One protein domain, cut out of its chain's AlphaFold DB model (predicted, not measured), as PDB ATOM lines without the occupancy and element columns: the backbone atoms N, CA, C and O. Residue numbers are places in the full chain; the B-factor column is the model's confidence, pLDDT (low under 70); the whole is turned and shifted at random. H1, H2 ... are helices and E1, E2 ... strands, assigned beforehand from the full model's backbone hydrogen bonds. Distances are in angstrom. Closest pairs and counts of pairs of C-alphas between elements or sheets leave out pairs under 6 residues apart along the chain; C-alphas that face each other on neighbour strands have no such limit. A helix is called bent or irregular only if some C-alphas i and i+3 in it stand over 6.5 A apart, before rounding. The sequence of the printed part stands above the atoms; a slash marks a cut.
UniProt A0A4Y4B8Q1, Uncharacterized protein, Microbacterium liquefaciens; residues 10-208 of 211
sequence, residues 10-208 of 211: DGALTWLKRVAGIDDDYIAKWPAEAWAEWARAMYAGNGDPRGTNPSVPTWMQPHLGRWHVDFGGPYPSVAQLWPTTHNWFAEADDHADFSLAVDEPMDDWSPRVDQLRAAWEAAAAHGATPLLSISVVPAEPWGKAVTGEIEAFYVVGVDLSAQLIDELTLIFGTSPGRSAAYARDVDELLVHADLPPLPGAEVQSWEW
ATOM      1  N   ASP A  10     390.366 467.515 405.956       94.12
ATOM      2  CA  ASP A  10     390.754 468.640 405.097       94.12
ATOM      3  C   ASP A  10     391.296 468.154 403.745       94.12
ATOM      4  O   ASP A  10     390.956 468.702 402.686       94.12
ATOM      5  N   GLY A  11     392.110 467.094 403.758       94.12
ATOM      6  CA  GLY A  11     392.593 466.429 402.553       94.12
ATOM      7  C   GLY A  11     391.459 465.811 401.737       94.12
ATOM      8  O   GLY A  11     391.407 466.003 400.517       94.12
ATOM      9  N   ALA A  12     390.519 465.129 402.398       93.06
ATOM     10  CA  ALA A  12     389.362 464.514 401.754       93.06
ATOM     11  C   ALA A  12     388.430 465.560 401.109       93.06
ATOM     12  O   ALA A  12     388.068 465.427 399.939       93.06
ATOM     13  N   LEU A  13     388.132 466.662 401.804       95.44
ATOM     14  CA  LEU A  13     387.329 467.768 401.270       95.44
ATOM     15  C   LEU A  13     388.048 468.513 400.138       95.44
ATOM     16  O   LEU A  13     387.427 468.904 399.152       95.44
ATOM     17  N   THR A  14     389.371 468.677 400.221       95.88
ATOM     18  CA  THR A  14     390.167 469.246 399.119       95.88
ATOM     19  C   THR A  14     390.121 468.359 397.876       95.88
ATOM     20  O   THR A  14     390.021 468.862 396.753       95.88
ATOM     21  N   TRP A  15     390.186 467.037 398.056       94.81
ATOM     22  CA  TRP A  15     389.987 466.083 396.970       94.81
ATOM     23  C   TRP A  15     388.575 466.208 396.383       94.81
ATOM     24  O   TRP A  15     388.468 466.337 395.161       94.81
ATOM     25  N   LEU A  16     387.538 466.258 397.228       94.88
ATOM     26  CA  LEU A  16     386.137 466.333 396.812       94.88
ATOM     27  C   LEU A  16     385.860 467.590 395.980       94.88
ATOM     28  O   LEU A  16     385.383 467.483 394.853       94.88
ATOM     29  N   LYS A  17     386.265 468.769 396.472       95.75
ATOM     30  CA  LYS A  17     386.143 470.048 395.748       95.75
ATOM     31  C   LYS A  17     386.728 469.981 394.336       95.75
ATOM     32  O   LYS A  17     386.151 470.505 393.388       95.75
ATOM     33  N   ARG A  18     387.856 469.282 394.168       96.00
ATOM     34  CA  ARG A  18     388.488 469.097 392.855       96.00
ATOM     35  C   ARG A  18     387.708 468.143 391.947       96.00
ATOM     36  O   ARG A  18     387.636 468.418 390.754       96.00
ATOM     37  N   VAL A  19     387.218 467.011 392.458       94.44
ATOM     38  CA  VAL A  19     386.571 465.984 391.613       94.44
ATOM     39  C   VAL A  19     385.108 466.303 391.307       94.44
ATOM     40  O   VAL A  19     384.673 466.053 390.190       94.44
ATOM     41  N   ALA A  20     384.390 466.905 392.256       91.56
ATOM     42  CA  ALA A  20     382.984 467.278 392.122       91.56
ATOM     43  C   ALA A  20     382.790 468.706 391.581       91.56
ATOM     44  O   ALA A  20     381.686 469.079 391.201       91.56
ATOM     45  N   GLY A  21     383.850 469.526 391.555       93.94
ATOM     46  CA  GLY A  21     383.769 470.919 391.102       93.94
ATOM     47  C   GLY A  21     382.980 471.834 392.045       93.94
ATOM     48  O   GLY A  21     382.400 472.814 391.582       93.94
ATOM     49  N   ILE A  22     382.949 471.514 393.341       93.25
ATOM     50  CA  ILE A  22     382.245 472.275 394.385       93.25
ATOM     51  C   ILE A  22     383.209 473.144 395.206       93.25
ATOM     52  O   ILE A  22     384.421 472.919 395.209       93.25
ATOM     53  N   ASP A  23     382.671 474.139 395.908       94.81
ATOM     54  CA  ASP A  23     383.414 475.088 396.741       94.81
ATOM     55  C   ASP A  23     383.028 474.999 398.229       94.81
ATOM     56  O   ASP A  23     382.219 474.166 398.637       94.81
ATOM     57  N   ASP A  24     383.655 475.834 399.061       95.88
ATOM     58  CA  ASP A  24     383.423 475.835 400.511       95.88
ATOM     59  C   ASP A  24     381.997 476.286 400.881       95.88
ATOM     60  O   ASP A  24     381.442 475.789 401.861       95.88
ATOM     61  N   ASP A  25     381.381 477.164 400.080       95.94
ATOM     62  CA  ASP A  25     379.996 477.610 400.281       95.94
ATOM     63  C   ASP A  25     379.016 476.452 400.057       95.94
ATOM     64  O   ASP A  25     378.053 476.283 400.808       95.94
ATOM     65  N   TYR A  26     379.279 475.611 399.053       93.00
ATOM     66  CA  TYR A  26     378.515 474.390 398.837       93.00
ATOM     67  C   TYR A  26     378.716 473.390 399.988       93.00
ATOM     68  O   TYR A  26     377.738 472.860 400.515       93.00
ATOM     69  N   ILE A  27     379.964 473.144 400.407       94.44
ATOM     70  CA  ILE A  27     380.282 472.240 401.529       94.44
ATOM     71  C   ILE A  27     379.555 472.667 402.814       94.44
ATOM     72  O   ILE A  27     379.058 471.813 403.551       94.44
ATOM     73  N   ALA A  28     379.429 473.976 403.052       94.81
ATOM     74  CA  ALA A  28     378.775 474.549 404.228       94.81
ATOM     75  C   ALA A  28     377.251 474.328 404.300       94.81
ATOM     76  O   ALA A  28     376.646 474.645 405.325       94.81
ATOM     77  N   LYS A  29     376.620 473.770 403.256       92.69
ATOM     78  CA  LYS A  29     375.213 473.333 403.311       92.69
ATOM     79  C   LYS A  29     374.993 472.178 404.290       92.69
ATOM     80  O   LYS A  29     373.878 472.005 404.775       92.69
ATOM     81  N   TRP A  30     376.047 471.421 404.594       93.56
ATOM     82  CA  TRP A  30     376.003 470.266 405.484       93.56
ATOM     83  C   TRP A  30     376.842 470.500 406.751       93.56
ATOM     84  O   TRP A  30     377.866 471.188 406.692       93.56
ATOM     85  N   PRO A  31     376.462 469.907 407.899       94.19
ATOM     86  CA  PRO A  31     377.268 469.950 409.118       94.19
ATOM     87  C   PRO A  31     378.652 469.313 408.933       94.19
ATOM     88  O   PRO A  31     378.816 468.336 408.200       94.19
ATOM     89  N   ALA A  32     379.654 469.822 409.653       94.62
ATOM     90  CA  ALA A  32     381.021 469.298 409.596       94.62
ATOM     91  C   ALA A  32     381.103 467.830 410.051       94.62
ATOM     92  O   ALA A  32     381.917 467.061 409.547       94.62
ATOM     93  N   GLU A  33     380.241 467.429 410.981       96.06
ATOM     94  CA  GLU A  33     380.134 466.069 411.493       96.06
ATOM     95  C   GLU A  33     379.655 465.077 410.425       96.06
ATOM     96  O   GLU A  33     380.159 463.955 410.372       96.06
ATOM     97  N   ALA A  34     378.760 465.493 409.522       95.69
ATOM     98  CA  ALA A  34     378.347 464.664 408.391       95.69
ATOM     99  C   ALA A  34     379.534 464.402 407.449       95.69
ATOM    100  O   ALA A  34     379.804 463.258 407.082       95.69
ATOM    101  N   TRP A  35     380.317 465.441 407.144       95.81
ATOM    102  CA  TRP A  35     381.550 465.294 406.365       95.81
ATOM    103  C   TRP A  35     382.609 464.439 407.072       95.81
ATOM    104  O   TRP A  35     383.342 463.697 406.416       95.81
ATOM    105  N   ALA A  36     382.684 464.493 408.403       95.31
ATOM    106  CA  ALA A  36     383.578 463.638 409.176       95.31
ATOM    107  C   ALA A  36     383.194 462.151 409.066       95.31
ATOM    108  O   ALA A  36     384.074 461.312 408.861       95.31
ATOM    109  N   GLU A  37     381.903 461.812 409.139       95.06
ATOM    110  CA  GLU A  37     381.428 460.435 408.937       95.06
ATOM    111  C   GLU A  37     381.575 459.976 407.474       95.06
ATOM    112  O   GLU A  37     381.944 458.824 407.236       95.06
ATOM    113  N   TRP A  38     381.391 460.872 406.498       94.31
ATOM    114  CA  TRP A  38     381.721 460.625 405.086       94.31
ATOM    115  C   TRP A  38     383.201 460.271 404.902       94.31
ATOM    116  O   TRP A  38     383.522 459.223 404.343       94.31
ATOM    117  N   ALA A  39     384.120 461.070 405.452       92.94
ATOM    118  CA  ALA A  39     385.554 460.794 405.368       92.94
ATOM    119  C   ALA A  39     385.916 459.479 406.082       92.94
ATOM    120  O   ALA A  39     386.743 458.699 405.606       92.94
ATOM    121  N   ARG A  40     385.264 459.191 407.214       91.88
ATOM    122  CA  ARG A  40     385.424 457.927 407.943       91.88
ATOM    123  C   ARG A  40     385.005 456.717 407.102       91.88
ATOM    124  O   ARG A  40     385.710 455.710 407.139       91.88
ATOM    125  N   ALA A  41     383.919 456.824 406.334       91.75
ATOM    126  CA  ALA A  41     383.499 455.800 405.380       91.75
ATOM    127  C   ALA A  41     384.471 455.708 404.190       91.75
ATOM    128  O   ALA A  41     384.912 454.612 403.850       91.75
ATOM    129  N   MET A  42     384.891 456.843 403.621       89.62
ATOM    130  CA  MET A  42     385.847 456.918 402.505       89.62
ATOM    131  C   MET A  42     387.163 456.191 402.803       89.62
ATOM    132  O   MET A  42     387.698 455.479 401.952       89.62
ATOM    133  N   TYR A  43     387.687 456.354 404.016       88.25
ATOM    134  CA  TYR A  43     388.935 455.721 404.438       88.25
ATOM    135  C   TYR A  43     388.752 454.303 405.005       88.25
ATOM    136  O   TYR A  43     389.745 453.629 405.301       88.25
ATOM    137  N   ALA A  44     387.517 453.816 405.157       86.25
ATOM    138  CA  ALA A  44     387.258 452.486 405.688       86.25
ATOM    139  C   ALA A  44     387.784 451.392 404.748       86.25
ATOM    140  O   ALA A  44     387.637 451.461 403.529       86.25
ATOM    141  N   GLY A  45     388.422 450.364 405.317       66.06
ATOM    142  CA  GLY A  45     388.845 449.173 404.571       66.06
ATOM    143  C   GLY A  45     389.813 449.433 403.406       66.06
ATOM    144  O   GLY A  45     389.859 448.617 402.493       66.06
ATOM    145  N   ASN A  46     390.562 450.547 403.404       68.19
ATOM    146  CA  ASN A  46     391.340 451.033 402.248       68.19
ATOM    147  C   ASN A  46     390.487 451.277 400.985       68.19
ATOM    148  O   ASN A  46     390.969 451.097 399.866       68.19
ATOM    149  N   GLY A  47     389.223 451.663 401.162       65.19
ATOM    150  CA  GLY A  47     388.271 451.831 400.070       65.19
ATOM    151  C   GLY A  47     387.673 450.517 399.567       65.19
ATOM    152  O   GLY A  47     387.222 450.485 398.426       65.19
ATOM    153  N   ASP A  48     387.686 449.438 400.364       75.38
ATOM    154  CA  ASP A  48     386.940 448.209 400.065       75.38
ATOM    155  C   ASP A  48     385.438 448.417 400.342       75.38
ATOM    156  O   ASP A  48     385.021 448.405 401.506       75.38
ATOM    157  N   PRO A  49     384.597 448.544 399.299       74.25
ATOM    158  CA  PRO A  49     383.168 448.797 399.456       74.25
ATOM    159  C   PRO A  49     382.386 447.555 399.903       74.25
ATOM    160  O   PRO A  49     381.161 447.587 399.919       74.25
ATOM    161  N   ARG A  50     383.057 446.433 400.192       80.62
ATOM    162  CA  ARG A  50     382.463 445.216 400.772       80.62
ATOM    163  C   ARG A  50     382.910 444.976 402.215       80.62
ATOM    164  O   ARG A  50     382.466 444.013 402.839       80.62
ATOM    165  N   GLY A  51     383.803 445.818 402.736       82.62
ATOM    166  CA  GLY A  51     384.219 445.794 404.135       82.62
ATOM    167  C   GLY A  51     383.140 446.349 405.067       82.62
ATOM    168  O   GLY A  51     382.056 446.732 404.640       82.62
ATOM    169  N   THR A  52     383.437 446.425 406.364       88.56
ATOM    170  CA  THR A  52     382.544 447.075 407.335       88.56
ATOM    171  C   THR A  52     382.505 448.582 407.100       88.56
ATOM    172  O   THR A  52     383.556 449.226 407.109       88.56
ATOM    173  N   ASN A  53     381.304 449.147 406.971       90.81
ATOM    174  CA  ASN A  53     381.119 450.591 406.908       90.81
ATOM    175  C   ASN A  53     381.002 451.168 408.332       90.81
ATOM    176  O   ASN A  53     380.022 450.898 409.019       90.81
ATOM    177  N   PRO A  54     381.967 451.957 408.821       90.88
ATOM    178  CA  PRO A  54     381.968 452.427 410.204       90.88
ATOM    179  C   PRO A  54     380.942 453.535 410.495       90.88
ATOM    180  O   PRO A  54     380.783 453.890 411.666       90.88
ATOM    181  N   SER A  55     380.296 454.076 409.461       92.94
ATOM    182  CA  SER A  55     379.444 455.266 409.525       92.94
ATOM    183  C   SER A  55     377.946 454.949 409.445       92.94
ATOM    184  O   SER A  55     377.132 455.862 409.374       92.94
ATOM    185  N   VAL A  56     377.572 453.664 409.476       94.06
ATOM    186  CA  VAL A  56     376.171 453.216 409.529       94.06
ATOM    187  C   VAL A  56     375.923 452.317 410.749       94.06
ATOM    188  O   VAL A  56     376.869 451.697 411.259       94.06
ATOM    189  N   PRO A  57     374.666 452.180 411.210       94.69
ATOM    190  CA  PRO A  57     374.314 451.258 412.283       94.69
ATOM    191  C   PRO A  57     374.789 449.820 412.031       94.69
ATOM    192  O   PRO A  57     374.804 449.317 410.908       94.69
ATOM    193  N   THR A  58     375.158 449.103 413.098       92.81
ATOM    194  CA  THR A  58     375.683 447.726 412.977       92.81
ATOM    195  C   THR A  58     374.661 446.754 412.386       92.81
ATOM    196  O   THR A  58     375.046 445.834 411.667       92.81
ATOM    197  N   TRP A  59     373.372 446.959 412.662       94.81
ATOM    198  CA  TRP A  59     372.301 446.112 412.137       94.81
ATOM    199  C   TRP A  59     372.161 446.225 410.612       94.81
ATOM    200  O   TRP A  59     371.753 445.261 409.981       94.81
ATOM    201  N   MET A  60     372.573 447.350 410.017       94.75
ATOM    202  CA  MET A  60     372.454 447.623 408.581       94.75
ATOM    203  C   MET A  60     373.523 446.892 407.751       94.75
ATOM    204  O   MET A  60     373.320 446.612 406.571       94.75
ATOM    205  N   GLN A  61     374.660 446.535 408.365       90.12
ATOM    206  CA  GLN A  61     375.828 445.935 407.694       90.12
ATOM    207  C   GLN A  61     375.514 444.704 406.828       90.12
ATOM    208  O   GLN A  61     376.058 444.614 405.729       90.12
ATOM    209  N   PRO A  62     374.662 443.748 407.251       90.00
ATOM    210  CA  PRO A  62     374.339 442.582 406.430       90.00
ATOM    211  C   PRO A  62     373.566 442.926 405.146       90.00
ATOM    212  O   PRO A  62     373.582 442.133 404.210       90.00
ATOM    213  N   HIS A  63     372.914 444.094 405.092       90.44
ATOM    214  CA  HIS A  63     372.053 444.542 403.987       90.44
ATOM    215  C   HIS A  63     372.771 445.474 403.002       90.44
ATOM    216  O   HIS A  63     372.268 445.753 401.919       90.44
ATOM    217  N   LEU A  64     373.956 445.949 403.383       87.00
ATOM    218  CA  LEU A  64     374.747 446.931 402.650       87.00
ATOM    219  C   LEU A  64     375.370 446.394 401.350       87.00
ATOM    220  O   LEU A  64     375.600 447.161 400.417       87.00
ATOM    221  N   GLY A  65     375.680 445.094 401.282       83.75
ATOM    222  CA  GLY A  65     376.329 444.490 400.116       83.75
ATOM    223  C   GLY A  65     377.611 445.229 399.705       83.75
ATOM    224  O   GLY A  65     378.529 445.400 400.511       83.75
ATOM    225  N   ARG A  66     377.684 445.659 398.437       84.38
ATOM    226  CA  ARG A  66     378.683 446.635 397.983       84.38
ATOM    227  C   ARG A  66     378.146 448.040 398.261       84.38
ATOM    228  O   ARG A  66     377.501 448.621 397.398       84.38
ATOM    229  N   TRP A  67     378.450 448.589 399.428       84.94
ATOM    230  CA  TRP A  67     377.780 449.788 399.934       84.94
ATOM    231  C   TRP A  67     378.275 451.102 399.352       84.94
ATOM    232  O   TRP A  67     377.767 452.141 399.746       84.94
ATOM    233  N   HIS A  68     379.260 451.115 398.454       82.06
ATOM    234  CA  HIS A  68     379.666 452.367 397.827       82.06
ATOM    235  C   HIS A  68     380.325 452.199 396.465       82.06
ATOM    236  O   HIS A  68     381.071 451.234 396.235       82.06
ATOM    237  N   VAL A  69     380.084 453.159 395.564       75.12
ATOM    238  CA  VAL A  69     380.684 453.154 394.226       75.12
ATOM    239  C   VAL A  69     381.508 454.398 393.918       75.12
ATOM    240  O   VAL A  69     382.529 454.249 393.244       75.12
ATOM    241  N   ASP A  70     381.129 455.570 394.434       81.81
ATOM    242  CA  ASP A  70     381.815 456.831 394.135       81.81
ATOM    243  C   ASP A  70     381.647 457.888 395.237       81.81
ATOM    244  O   ASP A  70     380.545 458.358 395.497       81.81
ATOM    245  N   PHE A  71     382.756 458.284 395.879       86.62
ATOM    246  CA  PHE A  71     382.767 459.341 396.912       86.62
ATOM    247  C   PHE A  71     382.848 460.747 396.316       86.62
ATOM    248  O   PHE A  71     382.878 461.717 397.060       86.62
ATOM    249  N   GLY A  72     382.886 460.869 394.989       86.50
ATOM    250  CA  GLY A  72     382.875 462.137 394.269       86.50
ATOM    251  C   GLY A  72     381.503 462.810 394.186       86.50
ATOM    252  O   GLY A  72     381.421 463.896 393.619       86.50
ATOM    253  N   GLY A  73     380.441 462.202 394.731       85.31
ATOM    254  CA  GLY A  73     379.132 462.845 394.847       85.31
ATOM    255  C   GLY A  73     379.211 464.111 395.716       85.31
ATOM    256  O   GLY A  73     379.893 464.096 396.744       85.31
ATOM    257  N   PRO A  74     378.551 465.223 395.340       86.06
ATOM    258  CA  PRO A  74     378.650 466.488 396.063       86.06
ATOM    259  C   PRO A  74     377.788 466.495 397.340       86.06
ATOM    260  O   PRO A  74     377.067 467.440 397.588       86.06
ATOM    261  N   TYR A  75     377.801 465.448 398.157       89.75
ATOM    262  CA  TYR A  75     377.033 465.361 399.407       89.75
ATOM    263  C   TYR A  75     377.645 464.274 400.307       89.75
ATOM    264  O   TYR A  75     378.348 463.393 399.800       89.75
ATOM    265  N   PRO A  76     377.453 464.321 401.639       93.69
ATOM    266  CA  PRO A  76     378.154 463.445 402.580       93.69
ATOM    267  C   PRO A  76     377.562 462.022 402.636       93.69
ATOM    268  O   PRO A  76     377.340 461.488 403.717       93.69
ATOM    269  N   SER A  77     377.317 461.379 401.490       93.81
ATOM    270  CA  SER A  77     376.812 460.000 401.434       93.81
ATOM    271  C   SER A  77     377.854 458.996 401.931       93.81
ATOM    272  O   SER A  77     378.987 458.945 401.451       93.81
ATOM    273  N   VAL A  78     377.479 458.191 402.922       93.38
ATOM    274  CA  VAL A  78     378.327 457.146 403.510       93.38
ATOM    275  C   VAL A  78     378.048 455.768 402.932       93.38
ATOM    276  O   VAL A  78     378.876 454.875 403.108       93.38
ATOM    277  N   ALA A  79     376.911 455.573 402.265       93.06
ATOM    278  CA  ALA A  79     376.604 454.362 401.520       93.06
ATOM    279  C   ALA A  79     375.598 454.638 400.393       93.06
ATOM    280  O   ALA A  79     374.808 455.566 400.466       93.06
ATOM    281  N   GLN A  80     375.601 453.793 399.371       90.44
ATOM    282  CA  GLN A  80     374.656 453.797 398.261       90.44
ATOM    283  C   GLN A  80     374.018 452.413 398.181       90.44
ATOM    284  O   GLN A  80     374.710 451.403 398.033       90.44
ATOM    285  N   LEU A  81     372.697 452.370 398.300       90.50
ATOM    286  CA  LEU A  81     371.881 451.170 398.210       90.50
ATOM    287  C   LEU A  81     371.176 451.203 396.859       90.50
ATOM    288  O   LEU A  81     370.046 451.679 396.743       90.50
ATOM    289  N   TRP A  82     371.877 450.747 395.824       86.25
ATOM    290  CA  TRP A  82     371.377 450.856 394.462       86.25
ATOM    291  C   TRP A  82     371.663 449.618 393.607       86.25
ATOM    292  O   TRP A  82     372.834 449.267 393.413       86.25
ATOM    293  N   PRO A  83     370.611 449.020 393.013       85.00
ATOM    294  CA  PRO A  83     369.229 448.917 393.485       85.00
ATOM    295  C   PRO A  83     369.118 447.997 394.681       85.00
ATOM    296  O   PRO A  83     369.853 447.022 394.812       85.00
ATOM    297  N   THR A  84     368.135 448.267 395.528       90.81
ATOM    298  CA  THR A  84     367.835 447.409 396.670       90.81
ATOM    299  C   THR A  84     366.399 446.899 396.619       90.81
ATOM    300  O   THR A  84     365.455 447.668 396.446       90.81
ATOM    301  N   THR A  85     366.249 445.580 396.768       93.06
ATOM    302  CA  THR A  85     364.973 444.868 396.974       93.06
ATOM    303  C   THR A  85     364.583 444.798 398.451       93.06
ATOM    304  O   THR A  85     363.515 444.289 398.795       93.06
ATOM    305  N   HIS A  86     365.454 445.276 399.341       94.81
ATOM    306  CA  HIS A  86     365.230 445.230 400.777       94.81
ATOM    307  C   HIS A  86     364.152 446.240 401.175       94.81
ATOM    308  O   HIS A  86     364.153 447.377 400.706       94.81
ATOM    309  N   ASN A  87     363.219 445.831 402.038       95.94
ATOM    310  CA  ASN A  87     362.113 446.691 402.451       95.94
ATOM    311  C   ASN A  87     362.569 447.699 403.518       95.94
ATOM    312  O   ASN A  87     362.295 447.539 404.706       95.94
ATOM    313  N   TRP A  88     363.240 448.764 403.081       97.38
ATOM    314  CA  TRP A  88     363.739 449.825 403.959       97.38
ATOM    315  C   TRP A  88     362.636 450.592 404.693       97.38
ATOM    316  O   TRP A  88     362.911 451.203 405.720       97.38
ATOM    317  N   PHE A  89     361.384 450.542 404.222       98.12
ATOM    318  CA  PHE A  89     360.262 451.123 404.961       98.12
ATOM    319  C   PHE A  89     359.994 450.374 406.265       98.12
ATOM    320  O   PHE A  89     359.714 451.021 407.269       98.12
ATOM    321  N   ALA A  90     360.096 449.041 406.248       97.50
ATOM    322  CA  ALA A  90     359.976 448.229 407.455       97.50
ATOM    323  C   ALA A  90     361.159 448.475 408.400       97.50
ATOM    324  O   ALA A  90     360.956 448.669 409.594       97.50
ATOM    325  N   GLU A  91     362.377 448.578 407.859       97.94
ATOM    326  CA  GLU A  91     363.558 448.907 408.665       97.94
ATOM    327  C   GLU A  91     363.425 450.271 409.353       97.94
ATOM    328  O   GLU A  91     363.747 450.397 410.528       97.94
ATOM    329  N   ALA A  92     362.897 451.287 408.664       97.69
ATOM    330  CA  ALA A  92     362.662 452.607 409.256       97.69
ATOM    331  C   ALA A  92     361.589 452.599 410.363       97.69
ATOM    332  O   ALA A  92     361.605 453.465 411.236       97.69
ATOM    333  N   ASP A  93     360.661 451.636 410.344       97.94
ATOM    334  CA  ASP A  93     359.676 451.456 411.417       97.94
ATOM    335  C   ASP A  93     360.292 450.733 412.634       97.94
ATOM    336  O   ASP A  93     359.960 451.051 413.781       97.94
ATOM    337  N   ASP A  94     361.210 449.789 412.394       98.19
ATOM    338  CA  ASP A  94     361.831 448.945 413.423       98.19
ATOM    339  C   ASP A  94     363.068 449.590 414.082       98.19
ATOM    340  O   ASP A  94     363.407 449.274 415.232       98.19
ATOM    341  N   HIS A  95     363.725 450.526 413.393       97.81
ATOM    342  CA  HIS A  95     365.001 451.109 413.799       97.81
ATOM    343  C   HIS A  95     364.929 452.625 414.001       97.81
ATOM    344  O   HIS A  95     364.964 453.413 413.066       97.81
ATOM    345  N   ALA A  96     364.936 453.057 415.266       96.81
ATOM    346  CA  ALA A  96     364.913 454.478 415.633       96.81
ATOM    347  C   ALA A  96     366.180 455.270 415.235       96.81
ATOM    348  O   ALA A  96     366.192 456.493 415.354       96.81
ATOM    349  N   ASP A  97     367.253 454.588 414.825       97.69
ATOM    350  CA  ASP A  97     368.493 455.178 414.312       97.69
ATOM    351  C   ASP A  97     368.531 455.256 412.773       97.69
ATOM    352  O   ASP A  97     369.566 455.593 412.193       97.69
ATOM    353  N   PHE A  98     367.401 454.988 412.113       98.31
ATOM    354  CA  PHE A  98     367.245 455.100 410.673       98.31
ATOM    355  C   PHE A  98     365.933 455.785 410.300       98.31
ATOM    356  O   PHE A  98     364.858 455.422 410.768       98.31
ATOM    357  N   SER A  99     366.020 456.781 409.427       98.00
ATOM    358  CA  SER A  99     364.852 457.438 408.841       98.00
ATOM    359  C   SER A  99     364.936 457.449 407.324       98.00
ATOM    360  O   SER A  99     366.024 457.407 406.759       98.00
ATOM    361  N   LEU A 100     363.786 457.551 406.664       97.69
ATOM    362  CA  LEU A 100     363.712 457.743 405.220       97.69
ATOM    363  C   LEU A 100     363.281 459.169 404.902       97.69
ATOM    364  O   LEU A 100     362.352 459.700 405.516       97.69
ATOM    365  N   ALA A 101     363.929 459.750 403.906       95.31
ATOM    366  CA  ALA A 101     363.555 461.013 403.298       95.31
ATOM    367  C   ALA A 101     363.543 460.852 401.778       95.31
ATOM    368  O   ALA A 101     364.083 459.888 401.240       95.31
ATOM    369  N   VAL A 102     362.897 461.782 401.088       91.00
ATOM    370  CA  VAL A 102     363.023 461.900 399.635       91.00
ATOM    371  C   VAL A 102     364.066 462.972 399.377       91.00
ATOM    372  O   VAL A 102     363.963 464.047 399.969       91.00
ATOM    373  N   ASP A 103     365.067 462.644 398.565       80.75
ATOM    374  CA  ASP A 103     366.149 463.570 398.223       80.75
ATOM    375  C   ASP A 103     365.607 464.811 397.480       80.75
ATOM    376  O   ASP A 103     364.533 464.758 396.865       80.75
ATOM    377  N   GLU A 104     366.313 465.942 397.579       68.75
ATOM    378  CA  GLU A 104     365.892 467.221 396.996       68.75
ATOM    379  C   GLU A 104     365.841 467.121 395.460       68.75
ATOM    380  O   GLU A 104     366.888 467.031 394.818       68.75
ATOM    381  N   PRO A 105     364.649 467.172 394.835       61.44
ATOM    382  CA  PRO A 105     364.514 466.926 393.404       61.44
ATOM    383  C   PRO A 105     365.205 468.018 392.577       61.44
ATOM    384  O   PRO A 105     365.204 469.194 392.949       61.44
ATOM    385  N   MET A 106     365.736 467.647 391.407       58.69
ATOM    386  CA  MET A 106     366.210 468.643 390.432       58.69
ATOM    387  C   MET A 106     365.050 469.390 389.747       58.69
ATOM    388  O   MET A 106     365.248 470.501 389.254       58.69
ATOM    389  N   ASP A 107     363.854 468.791 389.751       63.44
ATOM    390  CA  ASP A 107     362.623 469.282 389.126       63.44
ATOM    391  C   ASP A 107     361.548 469.698 390.154       63.44
ATOM    392  O   ASP A 107     361.619 469.387 391.340       63.44
ATOM    393  N   ASP A 108     360.477 470.350 389.681       69.56
ATOM    394  CA  ASP A 108     359.344 470.839 390.493       69.56
ATOM    395  C   ASP A 108     358.474 469.725 391.140       69.56
ATOM    396  O   ASP A 108     357.417 470.014 391.713       69.56
ATOM    397  N   TRP A 109     358.862 468.447 391.040       80.31
ATOM    398  CA  TRP A 109     358.104 467.319 391.586       80.31
ATOM    399  C   TRP A 109     358.994 466.302 392.306       80.31
ATOM    400  O   TRP A 109     359.972 465.807 391.753       80.31
ATOM    401  N   SER A 110     358.576 465.915 393.513       81.06
ATOM    402  CA  SER A 110     359.066 464.736 394.227       81.06
ATOM    403  C   SER A 110     357.903 463.995 394.893       81.06
ATOM    404  O   SER A 110     356.919 464.621 395.321       81.06
ATOM    405  N   PRO A 111     357.965 462.656 394.987       90.06
ATOM    406  CA  PRO A 111     357.003 461.908 395.775       90.06
ATOM    407  C   PRO A 111     357.239 462.147 397.268       90.06
ATOM    408  O   PRO A 111     358.277 462.640 397.700       90.06
ATOM    409  N   ARG A 112     356.276 461.747 398.090       92.06
ATOM    410  CA  ARG A 112     356.450 461.645 399.539       92.06
ATOM    411  C   ARG A 112     356.798 460.212 399.942       92.06
ATOM    412  O   ARG A 112     356.421 459.257 399.262       92.06
ATOM    413  N   VAL A 113     357.433 460.048 401.104       95.81
ATOM    414  CA  VAL A 113     357.789 458.725 401.655       95.81
ATOM    415  C   VAL A 113     356.562 457.812 401.816       95.81
ATOM    416  O   VAL A 113     356.648 456.623 401.520       95.81
ATOM    417  N   ASP A 114     355.400 458.347 402.212       96.75
ATOM    418  CA  ASP A 114     354.148 457.578 402.310       96.75
ATOM    419  C   ASP A 114     353.656 457.079 400.943       96.75
ATOM    420  O   ASP A 114     353.156 455.958 400.843       96.75
ATOM    421  N   GLN A 115     353.841 457.871 399.881       96.31
ATOM    422  CA  GLN A 115     353.509 457.455 398.515       96.31
ATOM    423  C   GLN A 115     354.442 456.341 398.043       96.31
ATOM    424  O   GLN A 115     353.978 455.364 397.464       96.31
ATOM    425  N   LEU A 116     355.740 456.449 398.335       97.06
ATOM    426  CA  LEU A 116     356.719 455.421 397.984       97.06
ATOM    427  C   LEU A 116     356.445 454.097 398.708       97.06
ATOM    428  O   LEU A 116     356.500 453.041 398.082       97.06
ATOM    429  N   ARG A 117     356.068 454.145 399.993       98.31
ATOM    430  CA  ARG A 117     355.652 452.952 400.749       98.31
ATOM    431  C   ARG A 117     354.413 452.301 400.129       98.31
ATOM    432  O   ARG A 117     354.412 451.097 399.888       98.31
ATOM    433  N   ALA A 118     353.385 453.091 399.818       98.19
ATOM    434  CA  ALA A 118     352.173 452.580 399.179       98.19
ATOM    435  C   ALA A 118     352.466 451.961 397.800       98.19
ATOM    436  O   ALA A 118     351.941 450.898 397.472       98.19
ATOM    437  N   ALA A 119     353.335 452.592 397.007       97.69
ATOM    438  CA  ALA A 119     353.767 452.082 395.710       97.69
ATOM    439  C   ALA A 119     354.546 450.762 395.831       97.69
ATOM    440  O   ALA A 119     354.309 449.835 395.057       97.69
ATOM    441  N   TRP A 120     355.436 450.657 396.822       97.94
ATOM    442  CA  TRP A 120     356.170 449.431 397.133       97.94
ATOM    443  C   TRP A 120     355.222 448.271 397.459       97.94
ATOM    444  O   TRP A 120     355.332 447.187 396.883       97.94
ATOM    445  N   GLU A 121     354.259 448.507 398.352       97.88
ATOM    446  CA  GLU A 121     353.257 447.515 398.749       97.88
ATOM    447  C   GLU A 121     352.361 447.100 397.576       97.88
ATOM    448  O   GLU A 121     352.120 445.906 397.385       97.88
ATOM    449  N   ALA A 122     351.920 448.058 396.753       97.62
ATOM    450  CA  ALA A 122     351.123 447.784 395.561       97.62
ATOM    451  C   ALA A 122     351.900 446.924 394.554       97.62
ATOM    452  O   ALA A 122     351.415 445.873 394.134       97.62
ATOM    453  N   ALA A 123     353.136 447.303 394.212       96.69
ATOM    454  CA  ALA A 123     353.976 446.533 393.298       96.69
ATOM    455  C   ALA A 123     354.166 445.084 393.778       96.69
ATOM    456  O   ALA A 123     353.944 444.146 393.008       96.69
ATOM    457  N   ALA A 124     354.482 444.897 395.064       95.88
ATOM    458  CA  ALA A 124     354.620 443.572 395.661       95.88
ATOM    459  C   ALA A 124     353.304 442.768 395.630       95.88
ATOM    460  O   ALA A 124     353.317 441.574 395.326       95.88
ATOM    461  N   ALA A 125     352.156 443.404 395.891       96.38
ATOM    462  CA  ALA A 125     350.842 442.757 395.857       96.38
ATOM    463  C   ALA A 125     350.439 442.282 394.450       96.38
ATOM    464  O   ALA A 125     349.755 441.265 394.312       96.38
ATOM    465  N   HIS A 126     350.898 442.980 393.409       95.44
ATOM    466  CA  HIS A 126     350.731 442.578 392.008       95.44
ATOM    467  C   HIS A 126     351.786 441.563 391.532       95.44
ATOM    468  O   HIS A 126     351.783 441.176 390.366       95.44
ATOM    469  N   GLY A 127     352.679 441.102 392.416       93.25
ATOM    470  CA  GLY A 127     353.728 440.132 392.091       93.25
ATOM    471  C   GLY A 127     354.900 440.714 391.298       93.25
ATOM    472  O   GLY A 127     355.726 439.952 390.795       93.25
ATOM    473  N   ALA A 128     354.983 442.041 391.182       94.19
ATOM    474  CA  ALA A 128     356.148 442.722 390.640       94.19
ATOM    475  C   ALA A 128     357.226 442.892 391.723       94.19
ATOM    476  O   ALA A 128     356.965 442.764 392.920       94.19
ATOM    477  N   THR A 129     358.453 443.181 391.299       94.81
ATOM    478  CA  THR A 129     359.588 443.417 392.196       94.81
ATOM    479  C   THR A 129     359.834 444.920 392.316       94.81
ATOM    480  O   THR A 129     360.342 445.515 391.360       94.81
ATOM    481  N   PRO A 130     359.457 445.560 393.437       95.50
ATOM    482  CA  PRO A 130     359.827 446.943 393.693       95.50
ATOM    483  C   PRO A 130     361.314 447.051 394.056       95.50
ATOM    484  O   PRO A 130     361.882 446.161 394.692       95.50
ATOM    485  N   LEU A 131     361.936 448.156 393.655       94.56
ATOM    486  CA  LEU A 131     363.321 448.498 393.960       94.56
ATOM    487  C   LEU A 131     363.416 449.978 394.329       94.56
ATOM    488  O   LEU A 131     362.666 450.806 393.808       94.56
ATOM    489  N   LEU A 132     364.384 450.314 395.176       93.69
ATOM    490  CA  LEU A 132     364.742 451.697 395.497       93.69
ATOM    491  C   LEU A 132     366.195 451.985 395.101       93.69
ATOM    492  O   LEU A 132     367.040 451.086 395.151       93.69
ATOM    493  N   SER A 133     366.467 453.242 394.744       91.94
ATOM    494  CA  SER A 133     367.799 453.849 394.870       91.94
ATOM    495  C   SER A 133     367.815 454.715 396.110       91.94
ATOM    496  O   SER A 133     366.923 455.552 396.280       91.94
ATOM    497  N   ILE A 134     368.783 454.481 396.993       93.19
ATOM    498  CA  ILE A 134     368.906 455.214 398.249       93.19
ATOM    499  C   ILE A 134     370.363 455.605 398.469       93.19
ATOM    500  O   ILE A 134     371.236 454.735 398.545       93.19
ATOM    501  N   SER A 135     370.609 456.895 398.666       93.25
ATOM    502  CA  SER A 135     371.837 457.381 399.287       93.25
ATOM    503  C   SER A 135     371.669 457.415 400.800       93.25
ATOM    504  O   SER A 135     370.636 457.809 401.326       93.25
ATOM    505  N   VAL A 136     372.680 456.972 401.535       95.31
ATOM    506  CA  VAL A 136     372.660 456.936 402.998       95.31
ATOM    507  C   VAL A 136     373.514 458.080 403.501       95.31
ATOM    508  O   VAL A 136     374.731 458.060 403.325       95.31
ATOM    509  N   VAL A 137     372.898 459.055 404.160       95.50
ATOM    510  CA  VAL A 137     373.587 460.214 404.733       95.50
ATOM    511  C   VAL A 137     373.643 460.125 406.261       95.50
ATOM    512  O   VAL A 137     372.709 459.623 406.891       95.50
ATOM    513  N   PRO A 138     374.724 460.598 406.903       96.50
ATOM    514  CA  PRO A 138     374.811 460.679 408.355       96.50
ATOM    515  C   PRO A 138     373.705 461.550 408.955       96.50
ATOM    516  O   PRO A 138     373.398 462.620 408.432       96.50
ATOM    517  N   ALA A 139     373.177 461.130 410.102       96.31
ATOM    518  CA  ALA A 139     372.217 461.892 410.887       96.31
ATOM    519  C   ALA A 139     372.627 461.943 412.365       96.31
ATOM    520  O   ALA A 139     373.459 461.164 412.842       96.31
ATOM    521  N   GLU A 140     372.030 462.866 413.119       94.44
ATOM    522  CA  GLU A 140     372.212 462.901 414.566       94.44
ATOM    523  C   GLU A 140     371.480 461.738 415.259       94.44
ATOM    524  O   GLU A 140     370.330 461.454 414.926       94.44
ATOM    525  N   PRO A 141     372.085 461.105 416.284       93.94
ATOM    526  CA  PRO A 141     373.445 461.333 416.775       93.94
ATOM    527  C   PRO A 141     374.524 460.759 415.835       93.94
ATOM    528  O   PRO A 141     374.481 459.583 415.470       93.94
ATOM    529  N   TRP A 142     375.532 461.577 415.512       91.31
ATOM    530  CA  TRP A 142     376.580 461.268 414.530       91.31
ATOM    531  C   TRP A 142     377.310 459.945 414.801       91.31
ATOM    532  O   TRP A 142     377.616 459.601 415.949       91.31
ATOM    533  N   GLY A 143     377.565 459.194 413.726       87.06
ATOM    534  CA  GLY A 143     378.184 457.866 413.770       87.06
ATOM    535  C   GLY A 143     377.297 456.777 414.384       87.06
ATOM    536  O   GLY A 143     377.789 455.685 414.681       87.06
ATOM    537  N   LYS A 144     376.013 457.074 414.626       91.44
ATOM    538  CA  LYS A 144     375.029 456.129 415.168       91.44
ATOM    539  C   LYS A 144     373.710 456.126 414.417       91.44
ATOM    540  O   LYS A 144     373.073 455.087 414.436       91.44
ATOM    541  N   ALA A 145     373.309 457.243 413.816       97.38
ATOM    542  CA  ALA A 145     372.086 457.341 413.035       97.38
ATOM    543  C   ALA A 145     372.371 457.782 411.600       97.38
ATOM    544  O   ALA A 145     373.367 458.459 411.331       97.38
ATOM    545  N   VAL A 146     371.486 457.387 410.689       97.94
ATOM    546  CA  VAL A 146     371.558 457.739 409.268       97.94
ATOM    547  C   VAL A 146     370.166 457.989 408.694       97.94
ATOM    548  O   VAL A 146     369.170 457.456 409.186       97.94
ATOM    549  N   THR A 147     370.106 458.769 407.623       97.62
ATOM    550  CA  THR A 147     368.910 458.926 406.794       97.62
ATOM    551  C   THR A 147     369.155 458.248 405.454       97.62
ATOM    552  O   THR A 147     370.179 458.479 404.818       97.62
ATOM    553  N   GLY A 148     368.230 457.393 405.026       96.62
ATOM    554  CA  GLY A 148     368.151 456.937 403.645       96.62
ATOM    555  C   GLY A 148     367.396 457.964 402.809       96.62
ATOM    556  O   GLY A 148     366.177 458.087 402.929       96.62
ATOM    557  N   GLU A 149     368.118 458.700 401.981       94.44
ATOM    558  CA  GLU A 149     367.584 459.628 400.992       94.44
ATOM    559  C   GLU A 149     367.240 458.847 399.727       94.44
ATOM    560  O   GLU A 149     368.111 458.328 399.028       94.44
ATOM    561  N   ILE A 150     365.942 458.687 399.480       94.00
ATOM    562  CA  ILE A 150     365.433 457.960 398.325       94.00
ATOM    563  C   ILE A 150     365.557 458.871 397.103       94.00
ATOM    564  O   ILE A 150     365.031 459.986 397.092       94.00
ATOM    565  N   GLU A 151     366.209 458.357 396.068       89.75
ATOM    566  CA  GLU A 151     366.503 459.073 394.820       89.75
ATOM    567  C   GLU A 151     365.580 458.623 393.676       89.75
ATOM    568  O   GLU A 151     365.305 459.377 392.737       89.75
ATOM    569  N   ALA A 152     365.117 457.368 393.743       90.69
ATOM    570  CA  ALA A 152     364.290 456.759 392.713       90.69
ATOM    571  C   ALA A 152     363.538 455.510 393.197       90.69
ATOM    572  O   ALA A 152     363.965 454.807 394.120       90.69
ATOM    573  N   PHE A 153     362.437 455.206 392.508       92.81
ATOM    574  CA  PHE A 153     361.645 453.989 392.670       92.81
ATOM    575  C   PHE A 153     361.483 453.272 391.329       92.81
ATOM    576  O   PHE A 153     361.163 453.892 390.314       92.81
ATOM    577  N   TYR A 154     361.655 451.951 391.342       92.56
ATOM    578  CA  TYR A 154     361.526 451.113 390.155       92.56
ATOM    579  C   TYR A 154     360.613 449.933 390.428       92.56
ATOM    580  O   TYR A 154     360.547 449.416 391.541       92.56
ATOM    581  N   VAL A 155     359.954 449.469 389.375       93.19
ATOM    582  CA  VAL A 155     359.178 448.233 389.391       93.19
ATOM    583  C   VAL A 155     359.617 447.369 388.228       93.19
ATOM    584  O   VAL A 155     359.576 447.813 387.082       93.19
ATOM    585  N   VAL A 156     360.026 446.139 388.531       92.38
ATOM    586  CA  VAL A 156     360.476 445.147 387.550       92.38
ATOM    587  C   VAL A 156     359.520 443.963 387.527       92.38
ATOM    588  O   VAL A 156     359.113 443.455 388.574       92.38
ATOM    589  N   GLY A 157     359.177 443.485 386.336       91.31
ATOM    590  CA  GLY A 157     358.369 442.279 386.182       91.31
ATOM    591  C   GLY A 157     358.137 441.903 384.727       91.31
ATOM    592  O   GLY A 157     358.409 442.688 383.823       91.31
ATOM    593  N   VAL A 158     357.639 440.689 384.503       90.06
ATOM    594  CA  VAL A 158     357.172 440.239 383.183       90.06
ATOM    595  C   VAL A 158     355.708 440.634 383.036       90.06
ATOM    596  O   VAL A 158     354.932 440.397 383.960       90.06
ATOM    597  N   ASP A 159     355.342 441.214 381.891       85.75
ATOM    598  CA  ASP A 159     353.969 441.629 381.577       85.75
ATOM    599  C   ASP A 159     353.341 442.505 382.683       85.75
ATOM    600  O   ASP A 159     352.249 442.210 383.186       85.75
ATOM    601  N   LEU A 160     354.038 443.576 383.093       88.81
ATOM    602  CA  LEU A 160     353.532 444.505 384.111       88.81
ATOM    603  C   LEU A 160     352.127 444.985 383.728       88.81
ATOM    604  O   LEU A 160     351.910 445.594 382.679       88.81
ATOM    605  N   SER A 161     351.146 444.669 384.575       90.44
ATOM    606  CA  SER A 161     349.745 444.873 384.221       90.44
ATOM    607  C   SER A 161     349.421 446.364 384.091       90.44
ATOM    608  O   SER A 161     349.858 447.178 384.904       90.44
ATOM    609  N   ALA A 162     348.582 446.731 383.116       90.31
ATOM    610  CA  ALA A 162     348.097 448.109 382.989       90.31
ATOM    611  C   ALA A 162     347.426 448.604 384.284       90.31
ATOM    612  O   ALA A 162     347.564 449.765 384.643       90.31
ATOM    613  N   GLN A 163     346.775 447.697 385.023       93.75
ATOM    614  CA  GLN A 163     346.182 447.990 386.325       93.75
ATOM    615  C   GLN A 163     347.229 448.448 387.351       93.75
ATOM    616  O   GLN A 163     346.991 449.428 388.050       93.75
ATOM    617  N   LEU A 164     348.375 447.764 387.433       94.81
ATOM    618  CA  LEU A 164     349.475 448.171 388.306       94.81
ATOM    619  C   LEU A 164     350.011 449.547 387.896       94.81
ATOM    620  O   LEU A 164     350.220 450.404 388.747       94.81
ATOM    621  N   ILE A 165     350.202 449.785 386.596       93.06
ATOM    622  CA  ILE A 165     350.729 451.069 386.110       93.06
ATOM    623  C   ILE A 165     349.770 452.224 386.404       93.06
ATOM    624  O   ILE A 165     350.213 453.292 386.836       93.06
ATOM    625  N   ASP A 166     348.467 452.012 386.223       94.44
ATOM    626  CA  ASP A 166     347.435 452.996 386.547       94.44
ATOM    627  C   ASP A 166     347.395 453.290 388.056       94.44
ATOM    628  O   ASP A 166     347.297 454.449 388.462       94.44
ATOM    629  N   GLU A 167     347.517 452.257 388.894       96.94
ATOM    630  CA  GLU A 167     347.555 452.389 390.353       96.94
ATOM    631  C   GLU A 167     348.783 453.179 390.825       96.94
ATOM    632  O   GLU A 167     348.645 454.140 391.583       96.94
ATOM    633  N   LEU A 168     349.976 452.855 390.319       95.38
ATOM    634  CA  LEU A 168     351.206 453.587 390.638       95.38
ATOM    635  C   LEU A 168     351.159 455.033 390.127       95.38
ATOM    636  O   LEU A 168     351.552 455.956 390.839       95.38
ATOM    637  N   THR A 169     350.610 455.249 388.929       93.00
ATOM    638  CA  THR A 169     350.408 456.597 388.380       93.00
ATOM    639  C   THR A 169     349.473 457.421 389.265       93.00
ATOM    640  O   THR A 169     349.712 458.609 389.479       93.00
ATOM    641  N   LEU A 170     348.428 456.804 389.822       94.88
ATOM    642  CA  LEU A 170     347.525 457.462 390.761       94.88
ATOM    643  C   LEU A 170     348.218 457.789 392.093       94.88
ATOM    644  O   LEU A 170     348.016 458.881 392.623       94.88
ATOM    645  N   ILE A 171     349.035 456.869 392.619       95.62
ATOM    646  CA  ILE A 171     349.794 457.069 393.862       95.62
ATOM    647  C   ILE A 171     350.763 458.244 393.719       95.62
ATOM    648  O   ILE A 171     350.794 459.117 394.589       95.62
ATOM    649  N   PHE A 172     351.530 458.293 392.629       91.75
ATOM    650  CA  PHE A 172     352.530 459.336 392.399       91.75
ATOM    651  C   PHE A 172     351.944 460.636 391.840       91.75
ATOM    652  O   PHE A 172     352.542 461.701 391.992       91.75
ATOM    653  N   GLY A 173     350.763 460.579 391.223       88.81
ATOM    654  CA  GLY A 173     350.172 461.708 390.505       88.81
ATOM    655  C   GLY A 173     350.864 462.014 389.171       88.81
ATOM    656  O   GLY A 173     350.563 463.033 388.553       88.81
ATOM    657  N   THR A 174     351.775 461.145 388.725       86.25
ATOM    658  CA  THR A 174     352.485 461.244 387.449       86.25
ATOM    659  C   THR A 174     352.782 459.857 386.882       86.25
ATOM    660  O   THR A 174     352.963 458.887 387.623       86.25
ATOM    661  N   SER A 175     352.816 459.764 385.556       83.62
ATOM    662  CA  SER A 175     353.189 458.538 384.847       83.62
ATOM    663  C   SER A 175     354.686 458.245 385.012       83.62
ATOM    664  O   SER A 175     355.461 459.184 385.210       83.62
ATOM    665  N   PRO A 176     355.111 456.973 384.906       79.56
ATOM    666  CA  PRO A 176     356.527 456.627 384.962       79.56
ATOM    667  C   PRO A 176     357.322 457.315 383.845       79.56
ATOM    668  O   PRO A 176     356.812 457.582 382.748       79.56
ATOM    669  N   GLY A 177     358.594 457.581 384.133       71.38
ATOM    670  CA  GLY A 177     359.569 458.038 383.154       71.38
ATOM    671  C   GLY A 177     359.791 456.989 382.062       71.38
ATOM    672  O   GLY A 177     359.585 455.793 382.254       71.38
ATOM    673  N   ARG A 178     360.214 457.435 380.873       53.09
ATOM    674  CA  ARG A 178     360.446 456.532 379.728       53.09
ATOM    675  C   ARG A 178     361.747 455.724 379.821       53.09
ATOM    676  O   ARG A 178     361.949 454.851 378.984       53.09
ATOM    677  N   SER A 179     362.631 456.039 380.766       56.50
ATOM    678  CA  SER A 179     363.918 455.366 380.968       56.50
ATOM    679  C   SER A 179     364.323 455.476 382.431       56.50
ATOM    680  O   SER A 179     364.093 456.515 383.048       56.50
ATOM    681  N   ALA A 180     364.962 454.439 382.966       58.66
ATOM    682  CA  ALA A 180     365.825 454.597 384.127       58.66
ATOM    683  C   ALA A 180     367.104 455.307 383.647       58.66
ATOM    684  O   ALA A 180     367.757 454.814 382.727       58.66
ATOM    685  N   ALA A 181     367.448 456.478 384.175       60.34
ATOM    686  CA  ALA A 181     368.680 457.177 383.816       60.34
ATOM    687  C   ALA A 181     369.916 456.385 384.272       60.34
ATOM    688  O   ALA A 181     370.959 456.431 383.615       60.34
ATOM    689  N   TYR A 182     369.780 455.614 385.360       59.78
ATOM    690  CA  TYR A 182     370.866 454.830 385.957       59.78
ATOM    691  C   TYR A 182     370.967 453.380 385.486       59.78
ATOM    692  O   TYR A 182     372.030 452.783 385.636       59.78
ATOM    693  N   ALA A 183     369.907 452.814 384.905       59.50
ATOM    694  CA  ALA A 183     369.936 451.473 384.328       59.50
ATOM    695  C   ALA A 183     369.625 451.568 382.836       59.50
ATOM    696  O   ALA A 183     368.504 451.890 382.444       59.50
ATOM    697  N   ARG A 184     370.630 451.310 381.990       63.91
ATOM    698  CA  ARG A 184     370.485 451.440 380.530       63.91
ATOM    699  C   ARG A 184     369.516 450.408 379.958       63.91
ATOM    700  O   ARG A 184     368.962 450.628 378.880       63.91
ATOM    701  N   ASP A 185     369.323 449.308 380.682       75.69
ATOM    702  CA  ASP A 185     368.327 448.277 380.438       75.69
ATOM    703  C   ASP A 185     367.990 447.498 381.729       75.69
ATOM    704  O   ASP A 185     368.592 447.687 382.790       75.69
ATOM    705  N   VAL A 186     366.977 446.633 381.639       83.81
ATOM    706  CA  VAL A 186     366.480 445.803 382.749       83.81
ATOM    707  C   VAL A 186     367.528 444.795 383.234       83.81
ATOM    708  O   VAL A 186     367.546 444.467 384.418       83.81
ATOM    709  N   ASP A 187     368.410 444.312 382.358       84.88
ATOM    710  CA  ASP A 187     369.400 443.294 382.716       84.88
ATOM    711  C   ASP A 187     370.476 443.883 383.637       84.88
ATOM    712  O   ASP A 187     370.833 443.264 384.641       84.88
ATOM    713  N   GLU A 188     370.951 445.098 383.345       83.69
ATOM    714  CA  GLU A 188     371.864 445.844 384.221       83.69
ATOM    715  C   GLU A 188     371.241 446.055 385.609       83.69
ATOM    716  O   GLU A 188     371.885 445.799 386.631       83.69
ATOM    717  N   LEU A 189     369.960 446.430 385.652       85.62
ATOM    718  CA  LEU A 189     369.222 446.628 386.897       85.62
ATOM    719  C   LEU A 189     369.119 445.339 387.727       85.62
ATOM    720  O   LEU A 189     369.399 445.354 388.925       85.62
ATOM    721  N   LEU A 190     368.750 444.220 387.096       87.62
ATOM    722  CA  LEU A 190     368.651 442.916 387.757       87.62
ATOM    723  C   LEU A 190     370.005 442.464 388.317       87.62
ATOM    724  O   LEU A 190     370.067 441.996 389.452       87.62
ATOM    725  N   VAL A 191     371.092 442.648 387.558       87.69
ATOM    726  CA  VAL A 191     372.452 442.313 388.008       87.69
ATOM    727  C   VAL A 191     372.846 443.132 389.231       87.69
ATOM    728  O   VAL A 191     373.386 442.574 390.187       87.69
ATOM    729  N   HIS A 192     372.585 444.441 389.229       84.25
ATOM    730  CA  HIS A 192     372.909 445.274 390.382       84.25
ATOM    731  C   HIS A 192     372.042 444.954 391.608       84.25
ATOM    732  O   HIS A 192     372.543 445.019 392.727       84.25
ATOM    733  N   ALA A 193     370.781 444.563 391.400       86.31
ATOM    734  CA  ALA A 193     369.860 444.159 392.459       86.31
ATOM    735  C   ALA A 193     370.104 442.730 393.000       86.31
ATOM    736  O   ALA A 193     369.339 442.272 393.848       86.31
ATOM    737  N   ASP A 194     371.124 442.019 392.497       87.25
ATOM    738  CA  ASP A 194     371.391 440.593 392.767       87.25
ATOM    739  C   ASP A 194     370.170 439.690 392.493       87.25
ATOM    740  O   ASP A 194     369.886 438.717 393.194       87.25
ATOM    741  N   LEU A 195     369.413 440.037 391.452       87.94
ATOM    742  CA  LEU A 195     368.254 439.288 390.991       87.94
ATOM    743  C   LEU A 195     368.637 438.352 389.837       87.94
ATOM    744  O   LEU A 195     369.486 438.685 389.004       87.94
ATOM    745  N   PRO A 196     368.005 437.168 389.741       89.06
ATOM    746  CA  PRO A 196     368.223 436.290 388.603       89.06
ATOM    747  C   PRO A 196     367.749 436.968 387.306       89.06
ATOM    748  O   PRO A 196     366.785 437.736 387.337       89.06
ATOM    749  N   PRO A 197     368.360 436.640 386.151       89.81
ATOM    750  CA  PRO A 197     367.865 437.101 384.861       89.81
ATOM    751  C   PRO A 197     366.384 436.763 384.691       89.81
ATOM    752  O   PRO A 197     365.969 435.629 384.953       89.81
ATOM    753  N   LEU A 198     365.606 437.731 384.212       89.25
ATOM    754  CA  LEU A 198     364.167 437.595 384.028       89.25
ATOM    755  C   LEU A 198     363.817 437.900 382.561       89.25
ATOM    756  O   LEU A 198     363.571 439.049 382.207       89.25
ATOM    757  N   PRO A 199     363.838 436.887 381.671       87.75
ATOM    758  CA  PRO A 199     363.606 437.103 380.246       87.75
ATOM    759  C   PRO A 199     362.237 437.728 379.976       87.75
ATOM    760  O   PRO A 199     361.220 437.216 380.438       87.75
ATOM    761  N   GLY A 200     362.217 438.802 379.185       86.38
ATOM    762  CA  GLY A 200     360.991 439.545 378.883       86.38
ATOM    763  C   GLY A 200     360.523 440.459 380.014       86.38
ATOM    764  O   GLY A 200     359.400 440.949 379.955       86.38
ATOM    765  N   ALA A 201     361.352 440.678 381.039       89.31
ATOM    766  CA  ALA A 201     361.065 441.676 382.051       89.31
ATOM    767  C   ALA A 201     361.101 443.089 381.470       89.31
ATOM    768  O   ALA A 201     361.928 443.426 380.620       89.31
ATOM    769  N   GLU A 202     360.216 443.915 381.997       88.31
ATOM    770  CA  GLU A 202     360.146 445.345 381.764       88.31
ATOM    771  C   GLU A 202     360.436 446.074 383.080       88.31
ATOM    772  O   GLU A 202     360.234 445.525 384.169       88.31
ATOM    773  N   VAL A 203     360.902 447.320 382.975       88.56
ATOM    774  CA  VAL A 203     361.075 448.228 384.113       88.56
ATOM    775  C   VAL A 203     360.221 449.469 383.918       88.56
ATOM    776  O   VAL A 203     360.151 450.025 382.822       88.56
ATOM    777  N   GLN A 204     359.599 449.910 385.001       89.88
ATOM    778  CA  GLN A 204     358.979 451.225 385.113       89.88
ATOM    779  C   GLN A 204     359.723 452.006 386.187       89.88
ATOM    780  O   GLN A 204     359.994 451.455 387.256       89.88
ATOM    781  N   SER A 205     360.078 453.254 385.893       88.69
ATOM    782  CA  SER A 205     360.901 454.089 386.768       88.69
ATOM    783  C   SER A 205     360.206 455.400 387.120       88.69
ATOM    784  O   SER A 205     359.550 456.032 386.291       88.69
ATOM    785  N   TRP A 206     360.396 455.824 388.362       89.00
ATOM    786  CA  TRP A 206     360.116 457.169 388.840       89.00
ATOM    787  C   TRP A 206     361.407 457.692 389.456       89.00
ATOM    788  O   TRP A 206     361.793 457.276 390.546       89.00
ATOM    789  N   GLU A 207     362.087 458.567 388.724       86.44
ATOM    790  CA  GLU A 207     363.347 459.195 389.122       86.44
ATOM    791  C   GLU A 207     363.112 460.705 389.195       86.44
ATOM    792  O   GLU A 207     362.588 461.286 388.246       86.44
ATOM    793  N   TRP A 208     363.458 461.332 390.316       82.19
ATOM    794  CA  TRP A 208     363.283 462.782 390.534       82.19
ATOM    795  C   TRP A 208     364.614 463.516 390.749       82.19
ATOM    796  O   TRP A 208     364.660 464.745 390.744       82.19
TER     797      TRP A 208
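What this domain is: This is residues 10 to 208 of the 211 residues of an uncharacterized protein of Microbacterium liquefaciens (UniProt A0A4Y4B8Q1). A long, twisted sheet built round the E3 and E4 hairpin runs through the middle, with E1 beside E3, and E2 and E5 beside different stretches of bent E4. H7 covers part of one face, with H8 alongside it, and H9 packs on the opposite face; H1 to H4 gather at the other end of the long axis from H8. The printed part has 199 residues, with named elements in the order H1 H2 H3 H4 H5 E1 H6 E2 H7 E3 E4 H8 H9 E5. The class is mixed, helices and strands, and the branched sheet pairs E1 with E3, E3 with E4 and E4 with E5 antiparallel, and E2 with E4 parallel. It is compact, with a radius of gyration of the C-alphas of 17.3 A and spans of 52 by 35 by 32 A.

Where its parts are: E4, residues 145 to 158, is 37.5 A long and bends by 61 degrees at residue 151; E3, residues 129 to 139, is 29.2 A long. E1 is residues 79 to 84, E2 98 to 102, and E5 201 to 207, ending at C-alpha 207 (363.347, 459.195, 389.122). H7, residues 113 to 125, is 18.4 A long; H8 is 162 to 172, H9 186 to 192 and H6 88 to 94. H1, residues 10 to 20, begins at C-alpha 10 (390.754, 468.640, 405.097); H2 is 24 to 27, H3 32 to 42, H4 44 to 47 and H5 58 to 63. H5 is irregular: C-alphas 59 and 62 are 7.0 A apart.

How they stand to each other: E2 and E5 lie on one side of E4, E3 on the other. Within hydrogen-bond range are N 133 and O 152 at 3.0 A, N 81 and O 134 at 2.8 A, N 148 and O 99 at 2.8 A, and N 155 and O 204 at 2.9 A. H7 runs along the strands at a height over the sheet of 8.4 A. H7 and H9 are on opposite faces; H9 has a height of 6.4 A. H7 and H8 touch, closest at the C-alphas of Ala 119 and Leu 168, 5.9 A, at a shallow tilt of 13 degrees, opposite ways. H6 is over none of the strands. H3 only grazes the sheet, its closest C-alphas to E3 being Ala 34 and Pro 138, 5.3 A. H1 is close to H2 and to H3 but not clearly touching either. H3 and H4 meet only through their link; H5 is not on the sheet. Each O i to N i+4 pair is within range in H1, H3, H6, H7, H8 and H9; H5 has 0 of 2, with 2 of 3 O i to N i+3 pairs; H2 and H4 are too short for one.

The domain as a whole: The farthest C-alphas, of Asp 10 and Gln 163, are 52.6 A apart. The printed part has no cut; the links H5 to E1 and H8 to H9 are long. Mean pLDDT of the printed part is 89.3; residues 45 to 47, 104 to 108 and 178 to 184 are under 70.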